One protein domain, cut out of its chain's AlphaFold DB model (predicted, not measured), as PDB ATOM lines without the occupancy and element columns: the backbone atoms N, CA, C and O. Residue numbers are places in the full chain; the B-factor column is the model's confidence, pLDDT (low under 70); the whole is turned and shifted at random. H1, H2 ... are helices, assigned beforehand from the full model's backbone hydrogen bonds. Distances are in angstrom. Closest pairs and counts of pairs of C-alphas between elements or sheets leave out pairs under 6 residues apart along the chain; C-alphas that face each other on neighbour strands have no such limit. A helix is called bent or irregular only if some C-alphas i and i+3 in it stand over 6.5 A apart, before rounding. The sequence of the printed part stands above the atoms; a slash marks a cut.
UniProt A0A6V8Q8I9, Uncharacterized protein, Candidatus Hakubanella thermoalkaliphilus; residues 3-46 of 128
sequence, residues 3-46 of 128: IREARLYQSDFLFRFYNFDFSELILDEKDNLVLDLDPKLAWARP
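AT A GLANCE: This is residues 3 to 46 of the 128 residues of an uncharacterized protein of Candidatus Hakubanella thermoalkaliphilus (UniProt A0A6V8Q8I9). One long helix, H1, makes one side of the domain; from its last residue a long loop folds back, turns round near residues 29 and 30, and leads to a short helix, H2, which stands near the middle of H1 at a steep angle. The printed part has 44 residues, with two named helices in the order H1, H2 and no named strand, and its class is all helix. Residues 19 to 38 hold no named element. The whole is compact, with a radius of gyration of the C-alphas of 9.6 A, and rounded, spanning 26 by 24 by 15 A.

HOW THE PARTS SIT: H1, residues 3 to 18, and H2, residues 39 to 44, are close but not clearly touching, with 2 pairs of C-alphas within 8 A. Their closest C-alphas are those of Ser 11 and Pro 39, 7.2 A apart. Their centres are 12.2 A apart. Their lines stand at a steep tilt of 60 degrees, and they run the same way. In both H1 and H2 every O i to N i+4 pair is within hydrogen-bond range.

IN THESE COORDINATES: H1 begins at C-alpha 3, at (-22.935, -16.047, -53.350), and ends at C-alpha 18, at (-6.102, -22.873, -42.815), a length of 21.0 A. After residues 19 to 38, H2 begins at C-alpha 39, at (-15.812, -16.986, -42.806), and ends at C-alpha 44, at (-13.712, -15.268, -34.750), a length of 8.5 A. Neither helix is bent.

THE WHOLE: The two C-alphas farthest apart are those of Phe 17 and Glu 29, 26.9 A. The C-alphas of Ile 3 and Pro 46, the first and last printed, are 23.0 A apart. The link from H1 to H2 is long, with 20 residues. The printed part has no cut. The mean pLDDT of the printed part is 90.2, and no printed residue is under 70.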
ATOM      1  N   ILE A   3     -23.460 -16.265 -54.708       87.88
ATOM      2  CA  ILE A   3     -22.935 -16.047 -53.350       87.88
ATOM      3  C   ILE A   3     -22.780 -17.343 -52.540       87.88
ATOM      4  O   ILE A   3     -21.847 -17.470 -51.752       87.88
ATOM      5  N   ARG A   4     -23.670 -18.325 -52.741       89.06
ATOM      6  CA  ARG A   4     -23.600 -19.625 -52.050       89.06
ATOM      7  C   ARG A   4     -22.432 -20.452 -52.571       89.06
ATOM      8  O   ARG A   4     -21.711 -21.051 -51.786       89.06
ATOM      9  N   GLU A   5     -22.224 -20.427 -53.883       91.12
ATOM     10  CA  GLU A   5     -21.077 -21.069 -54.522       91.12
ATOM     11  C   GLU A   5     -19.759 -20.439 -54.052       91.12
ATOM     12  O   GLU A   5     -18.869 -21.147 -53.583       91.12
ATOM     13  N   ALA A   6     -19.668 -19.103 -54.049       89.44
ATOM     14  CA  ALA A   6     -18.511 -18.397 -53.503       89.44
ATOM     15  C   ALA A   6     -18.228 -18.785 -52.040       89.44
ATOM     16  O   ALA A   6     -17.070 -18.941 -51.651       89.44
ATOM     17  N   ARG A   7     -19.274 -18.986 -51.228       92.25
ATOM     18  CA  ARG A   7     -19.126 -19.380 -49.823       92.25
ATOM     19  C   ARG A   7     -18.629 -20.814 -49.642       92.25
ATOM     20  O   ARG A   7     -17.810 -21.062 -48.754       92.25
ATOM     21  N   LEU A   8     -19.084 -21.738 -50.486       90.31
ATOM     22  CA  LEU A   8     -18.579 -23.113 -50.512       90.31
ATOM     23  C   LEU A   8     -17.086 -23.133 -50.849       90.31
ATOM     24  O   LEU A   8     -16.314 -23.737 -50.108       90.31
ATOM     25  N   TYR A   9     -16.662 -22.394 -51.880       93.25
ATOM     26  CA  TYR A   9     -15.242 -22.277 -52.227       93.25
ATOM     27  C   TYR A   9     -14.402 -21.695 -51.091       93.25
ATOM     28  O   TYR A   9     -13.310 -22.184 -50.813       93.25
ATOM     29  N   GLN A  10     -14.898 -20.667 -50.404       90.94
ATOM     30  CA  GLN A  10     -14.178 -20.104 -49.264       90.94
ATOM     31  C   GLN A  10     -14.057 -21.096 -48.102       90.94
ATOM     32  O   GLN A  10     -13.016 -21.131 -47.451       90.94
ATOM     33  N   SER A  11     -15.087 -21.907 -47.855       91.31
ATOM     34  CA  SER A  11     -15.068 -22.924 -46.794       91.31
ATOM     35  C   SER A  11     -14.100 -24.062 -47.134       91.31
ATOM     36  O   SER A  11     -13.262 -24.414 -46.308       91.31
ATOM     37  N   ASP A  12     -14.117 -24.554 -48.377       92.62
ATOM     38  CA  ASP A  12     -13.124 -25.518 -48.880       92.62
ATOM     39  C   ASP A  12     -11.690 -24.970 -48.754       92.62
ATOM     40  O   ASP A  12     -10.782 -25.667 -48.295       92.62
ATOM     41  N   PHE A  13     -11.489 -23.687 -49.063       92.50
ATOM     42  CA  PHE A  13     -10.193 -23.033 -48.913       92.50
ATOM     43  C   PHE A  13      -9.719 -23.001 -47.452       92.50
ATOM     44  O   PHE A  13      -8.532 -23.207 -47.185       92.50
ATOM     45  N   LEU A  14     -10.625 -22.774 -46.494       93.31
ATOM     46  CA  LEU A  14     -10.292 -22.832 -45.070       93.31
ATOM     47  C   LEU A  14      -9.827 -24.226 -44.646       93.31
ATOM     48  O   LEU A  14      -8.824 -24.343 -43.939       93.31
ATOM     49  N   PHE A  15     -10.499 -25.275 -45.112       93.38
ATOM     50  CA  PHE A  15     -10.125 -26.651 -44.795       93.38
ATOM     51  C   PHE A  15      -8.748 -27.007 -45.350       93.38
ATOM     52  O   PHE A  15      -7.865 -27.451 -44.617       93.38
ATOM     53  N   ARG A  16      -8.521 -26.738 -46.639       91.38
ATOM     54  CA  ARG A  16      -7.276 -27.125 -47.318       91.38
ATOM     55  C   ARG A  16      -6.051 -26.373 -46.825       91.38
ATOM     56  O   ARG A  16      -4.949 -26.915 -46.854       91.38
ATOM     57  N   PHE A  17      -6.220 -25.108 -46.449       89.75
ATOM     58  CA  PHE A  17      -5.085 -24.202 -46.292       89.75
ATOM     59  C   PHE A  17      -4.984 -23.534 -44.921       89.75
ATOM     60  O   PHE A  17      -3.931 -22.984 -44.608       89.75
ATOM     61  N   TYR A  18      -6.047 -23.555 -44.114       90.00
ATOM     62  CA  TYR A  18      -6.102 -22.873 -42.815       90.00
ATOM     63  C   TYR A  18      -6.325 -23.837 -41.648       90.00
ATOM     64  O   TYR A  18      -6.502 -23.373 -40.522       90.00
ATOM     65  N   ASN A  19      -6.271 -25.152 -41.902       88.88
ATOM     66  CA  ASN A  19      -6.482 -26.205 -40.905       88.88
ATOM     67  C   ASN A  19      -7.836 -26.099 -40.187       88.88
ATOM     68  O   ASN A  19      -7.932 -26.474 -39.024       88.88
ATOM     69  N   PHE A  20      -8.863 -25.565 -40.853       92.38
ATOM     70  CA  PHE A  20     -10.208 -25.566 -40.285       92.38
ATOM     71  C   PHE A  20     -10.808 -26.969 -40.323       92.38
ATOM     72  O   PHE A  20     -10.646 -27.681 -41.316       92.38
ATOM     73  N   ASP A  21     -11.561 -27.304 -39.283       92.06
ATOM     74  CA  ASP A  21     -12.429 -28.477 -39.248       92.06
ATOM     75  C   ASP A  21     -13.886 -28.106 -39.551       92.06
ATOM     76  O   ASP A  21     -14.311 -26.958 -39.397       92.06
ATOM     77  N   PHE A  22     -14.689 -29.091 -39.960       87.94
ATOM     78  CA  PHE A  22     -16.108 -28.872 -40.258       87.94
ATOM     79  C   PHE A  22     -16.881 -28.324 -39.047       87.94
ATOM     80  O   PHE A  22     -17.716 -27.437 -39.205       87.94
ATOM     81  N   SER A  23     -16.552 -28.788 -37.836       90.50
ATOM     82  CA  SER A  23     -17.149 -28.313 -36.579       90.50
ATOM     83  C   SER A  23     -16.824 -26.854 -36.249       90.50
ATOM     84  O   SER A  23     -17.439 -26.278 -35.358       90.50
ATOM     85  N   GLU A  24     -15.847 -26.257 -36.932       91.69
ATOM     86  CA  GLU A  24     -15.500 -24.847 -36.773       91.69
ATOM     87  C   GLU A  24     -16.282 -23.938 -37.731       91.69
ATOM     88  O   GLU A  24     -16.209 -22.714 -37.619       91.69
ATOM     89  N   LEU A  25     -17.028 -24.484 -38.692       91.38
ATOM     90  CA  LEU A  25     -17.839 -23.646 -39.565       91.38
ATOM     91  C   LEU A  25     -19.017 -23.045 -38.800       91.38
ATOM     92  O   LEU A  25     -19.737 -23.732 -38.081       91.38
ATOM     93  N   ILE A  26     -19.242 -21.749 -39.012       91.69
ATOM     94  CA  ILE A  26     -20.411 -21.064 -38.467       91.69
ATOM     95  C   ILE A  26     -21.552 -21.167 -39.472       91.69
ATOM     96  O   ILE A  26     -21.428 -20.713 -40.616       91.69
ATOM     97  N   LEU A  27     -22.650 -21.770 -39.022       91.25
ATOM     98  CA  LEU A  27     -23.883 -21.950 -39.779       91.25
ATOM     99  C   LEU A  27     -24.988 -21.029 -39.241       91.25
ATOM    100  O   LEU A  27     -24.925 -20.566 -38.101       91.25
ATOM    101  N   ASP A  28     -25.976 -20.734 -40.080       89.50
ATOM    102  CA  ASP A  28     -27.208 -20.053 -39.684       89.50
ATOM    103  C   ASP A  28     -28.213 -21.017 -39.029       89.50
ATOM    104  O   ASP A  28     -27.981 -22.219 -38.933       89.50
ATOM    105  N   GLU A  29     -29.363 -20.495 -38.594       89.38
ATOM    106  CA  GLU A  29     -30.439 -21.275 -37.951       89.38
ATOM    107  C   GLU A  29     -31.033 -22.385 -38.838       89.38
ATOM    108  O   GLU A  29     -31.826 -23.197 -38.370       89.38
ATOM    109  N   LYS A  30     -30.693 -22.405 -40.131       91.62
ATOM    110  CA  LYS A  30     -31.149 -23.385 -41.121       91.62
ATOM    111  C   LYS A  30     -29.998 -24.272 -41.606       91.62
ATOM    112  O   LYS A  30     -30.079 -24.798 -42.718       91.62
ATOM    113  N   ASP A  31     -28.918 -24.365 -40.831       87.44
ATOM    114  CA  ASP A  31     -27.711 -25.140 -41.127       87.44
ATOM    115  C   ASP A  31     -27.006 -24.742 -42.442       87.44
ATOM    116  O   ASP A  31     -26.309 -25.544 -43.068       87.44
ATOM    117  N   ASN A  32     -27.153 -23.490 -42.892       88.69
ATOM    118  CA  ASN A  32     -26.434 -22.981 -44.063       88.69
ATOM    119  C   ASN A  32     -25.198 -22.185 -43.662       88.69
ATOM    120  O   ASN A  32     -25.188 -21.484 -42.657       88.69
ATOM    121  N   LEU A  33     -24.181 -22.192 -44.526       88.62
ATOM    122  CA  LEU A  33     -23.043 -21.285 -44.396       88.62
ATOM    123  C   LEU A  33     -23.506 -19.824 -44.361       88.62
ATOM    124  O   LEU A  33     -24.224 -19.369 -45.255       88.62
ATOM    125  N   VAL A  34     -23.008 -19.081 -43.374       88.75
ATOM    126  CA  VAL A  34     -23.247 -17.643 -43.228       88.75
ATOM    127  C   VAL A  34     -22.734 -16.885 -44.462       88.75
ATOM    128  O   VAL A  34     -21.590 -17.056 -44.895       88.75
ATOM    129  N   LEU A  35     -23.590 -16.050 -45.061       87.88
ATOM    130  CA  LEU A  35     -23.320 -15.411 -46.358       87.88
ATOM    131  C   LEU A  35     -22.890 -13.943 -46.261       87.88
ATOM    132  O   LEU A  35     -22.224 -13.462 -47.179       87.88
ATOM    133  N   ASP A  36     -23.238 -13.246 -45.184       84.38
ATOM    134  CA  ASP A  36     -23.047 -11.803 -44.981       84.38
ATOM    135  C   ASP A  36     -21.660 -11.430 -44.425       84.38
ATOM    136  O   ASP A  36     -21.237 -10.279 -44.523       84.38
ATOM    137  N   LEU A  37     -20.917 -12.400 -43.882       83.19
ATOM    138  CA  LEU A  37     -19.623 -12.180 -43.230       83.19
ATOM    139  C   LEU A  37     -18.502 -12.982 -43.882       83.19
ATOM    140  O   LEU A  37     -18.727 -14.035 -44.468       83.19
ATOM    141  N   ASP A  38     -17.262 -12.509 -43.772       86.50
ATOM    142  CA  ASP A  38     -16.088 -13.335 -44.082       86.50
ATOM    143  C   ASP A  38     -16.054 -14.568 -43.154       86.50
ATOM    144  O   ASP A  38     -16.340 -14.411 -41.965       86.50
ATOM    145  N   PRO A  39     -15.699 -15.779 -43.625       89.56
ATOM    146  CA  PRO A  39     -15.812 -16.986 -42.806       89.56
ATOM    147  C   PRO A  39     -14.896 -16.971 -41.579       89.56
ATOM    148  O   PRO A  39     -15.286 -17.452 -40.518       89.56
ATOM    149  N   LYS A  40     -13.701 -16.369 -41.679       92.69
ATOM    150  CA  LYS A  40     -12.804 -16.245 -40.521       92.69
ATOM    151  C   LYS A  40     -13.311 -15.210 -39.537       92.69
ATOM    152  O   LYS A  40     -13.154 -15.393 -38.336       92.69
ATOM    153  N   LEU A  41     -13.937 -14.138 -40.024       90.25
ATOM    154  CA  LEU A  41     -14.615 -13.179 -39.153       90.25
ATOM    155  C   LEU A  41     -15.825 -13.809 -38.449       90.25
ATOM    156  O   LEU A  41     -16.004 -13.583 -37.253       90.25
ATOM    157  N   ALA A  42     -16.622 -14.604 -39.166       91.06
ATOM    158  CA  ALA A  42     -17.740 -15.348 -38.595       91.06
ATOM    159  C   ALA A  42     -17.250 -16.303 -37.499       91.06
ATOM    160  O   ALA A  42     -17.776 -16.258 -36.394       91.06
ATOM    161  N   TRP A  43     -16.186 -17.072 -37.759       92.75
ATOM    162  CA  TRP A  43     -15.554 -17.953 -36.770       92.75
ATOM    163  C   TRP A  43     -14.931 -17.201 -35.592       92.75
ATOM    164  O   TRP A  43     -15.006 -17.663 -34.457       92.75
ATOM    165  N   ALA A  44     -14.337 -16.028 -35.822       91.75
ATOM    166  CA  ALA A  44     -13.712 -15.268 -34.750       91.75
ATOM    167  C   ALA A  44     -14.734 -14.822 -33.692       91.75
ATOM    168  O   ALA A  44     -14.405 -14.845 -32.509       91.75
ATOM    169  N   ARG A  45     -15.968 -14.471 -34.100       87.81
ATOM    170  CA  ARG A  45     -17.066 -13.992 -33.227       87.81
ATOM    171  C   ARG A  45     -17.321 -14.840 -31.978       87.81
ATOM    172  O   ARG A  45     -17.215 -14.288 -30.884       87.81
ATOM    173  N   PRO A  46     -17.625 -16.140 -32.097       89.38
ATOM    174  CA  PRO A  46     -17.805 -17.015 -30.940       89.38
ATOM    175  C   PRO A  46     -16.487 -17.449 -30.278       89.38
ATOM    176  O   PRO A  46     -16.525 -18.054 -29.212       89.38
TER     177      PRO A  46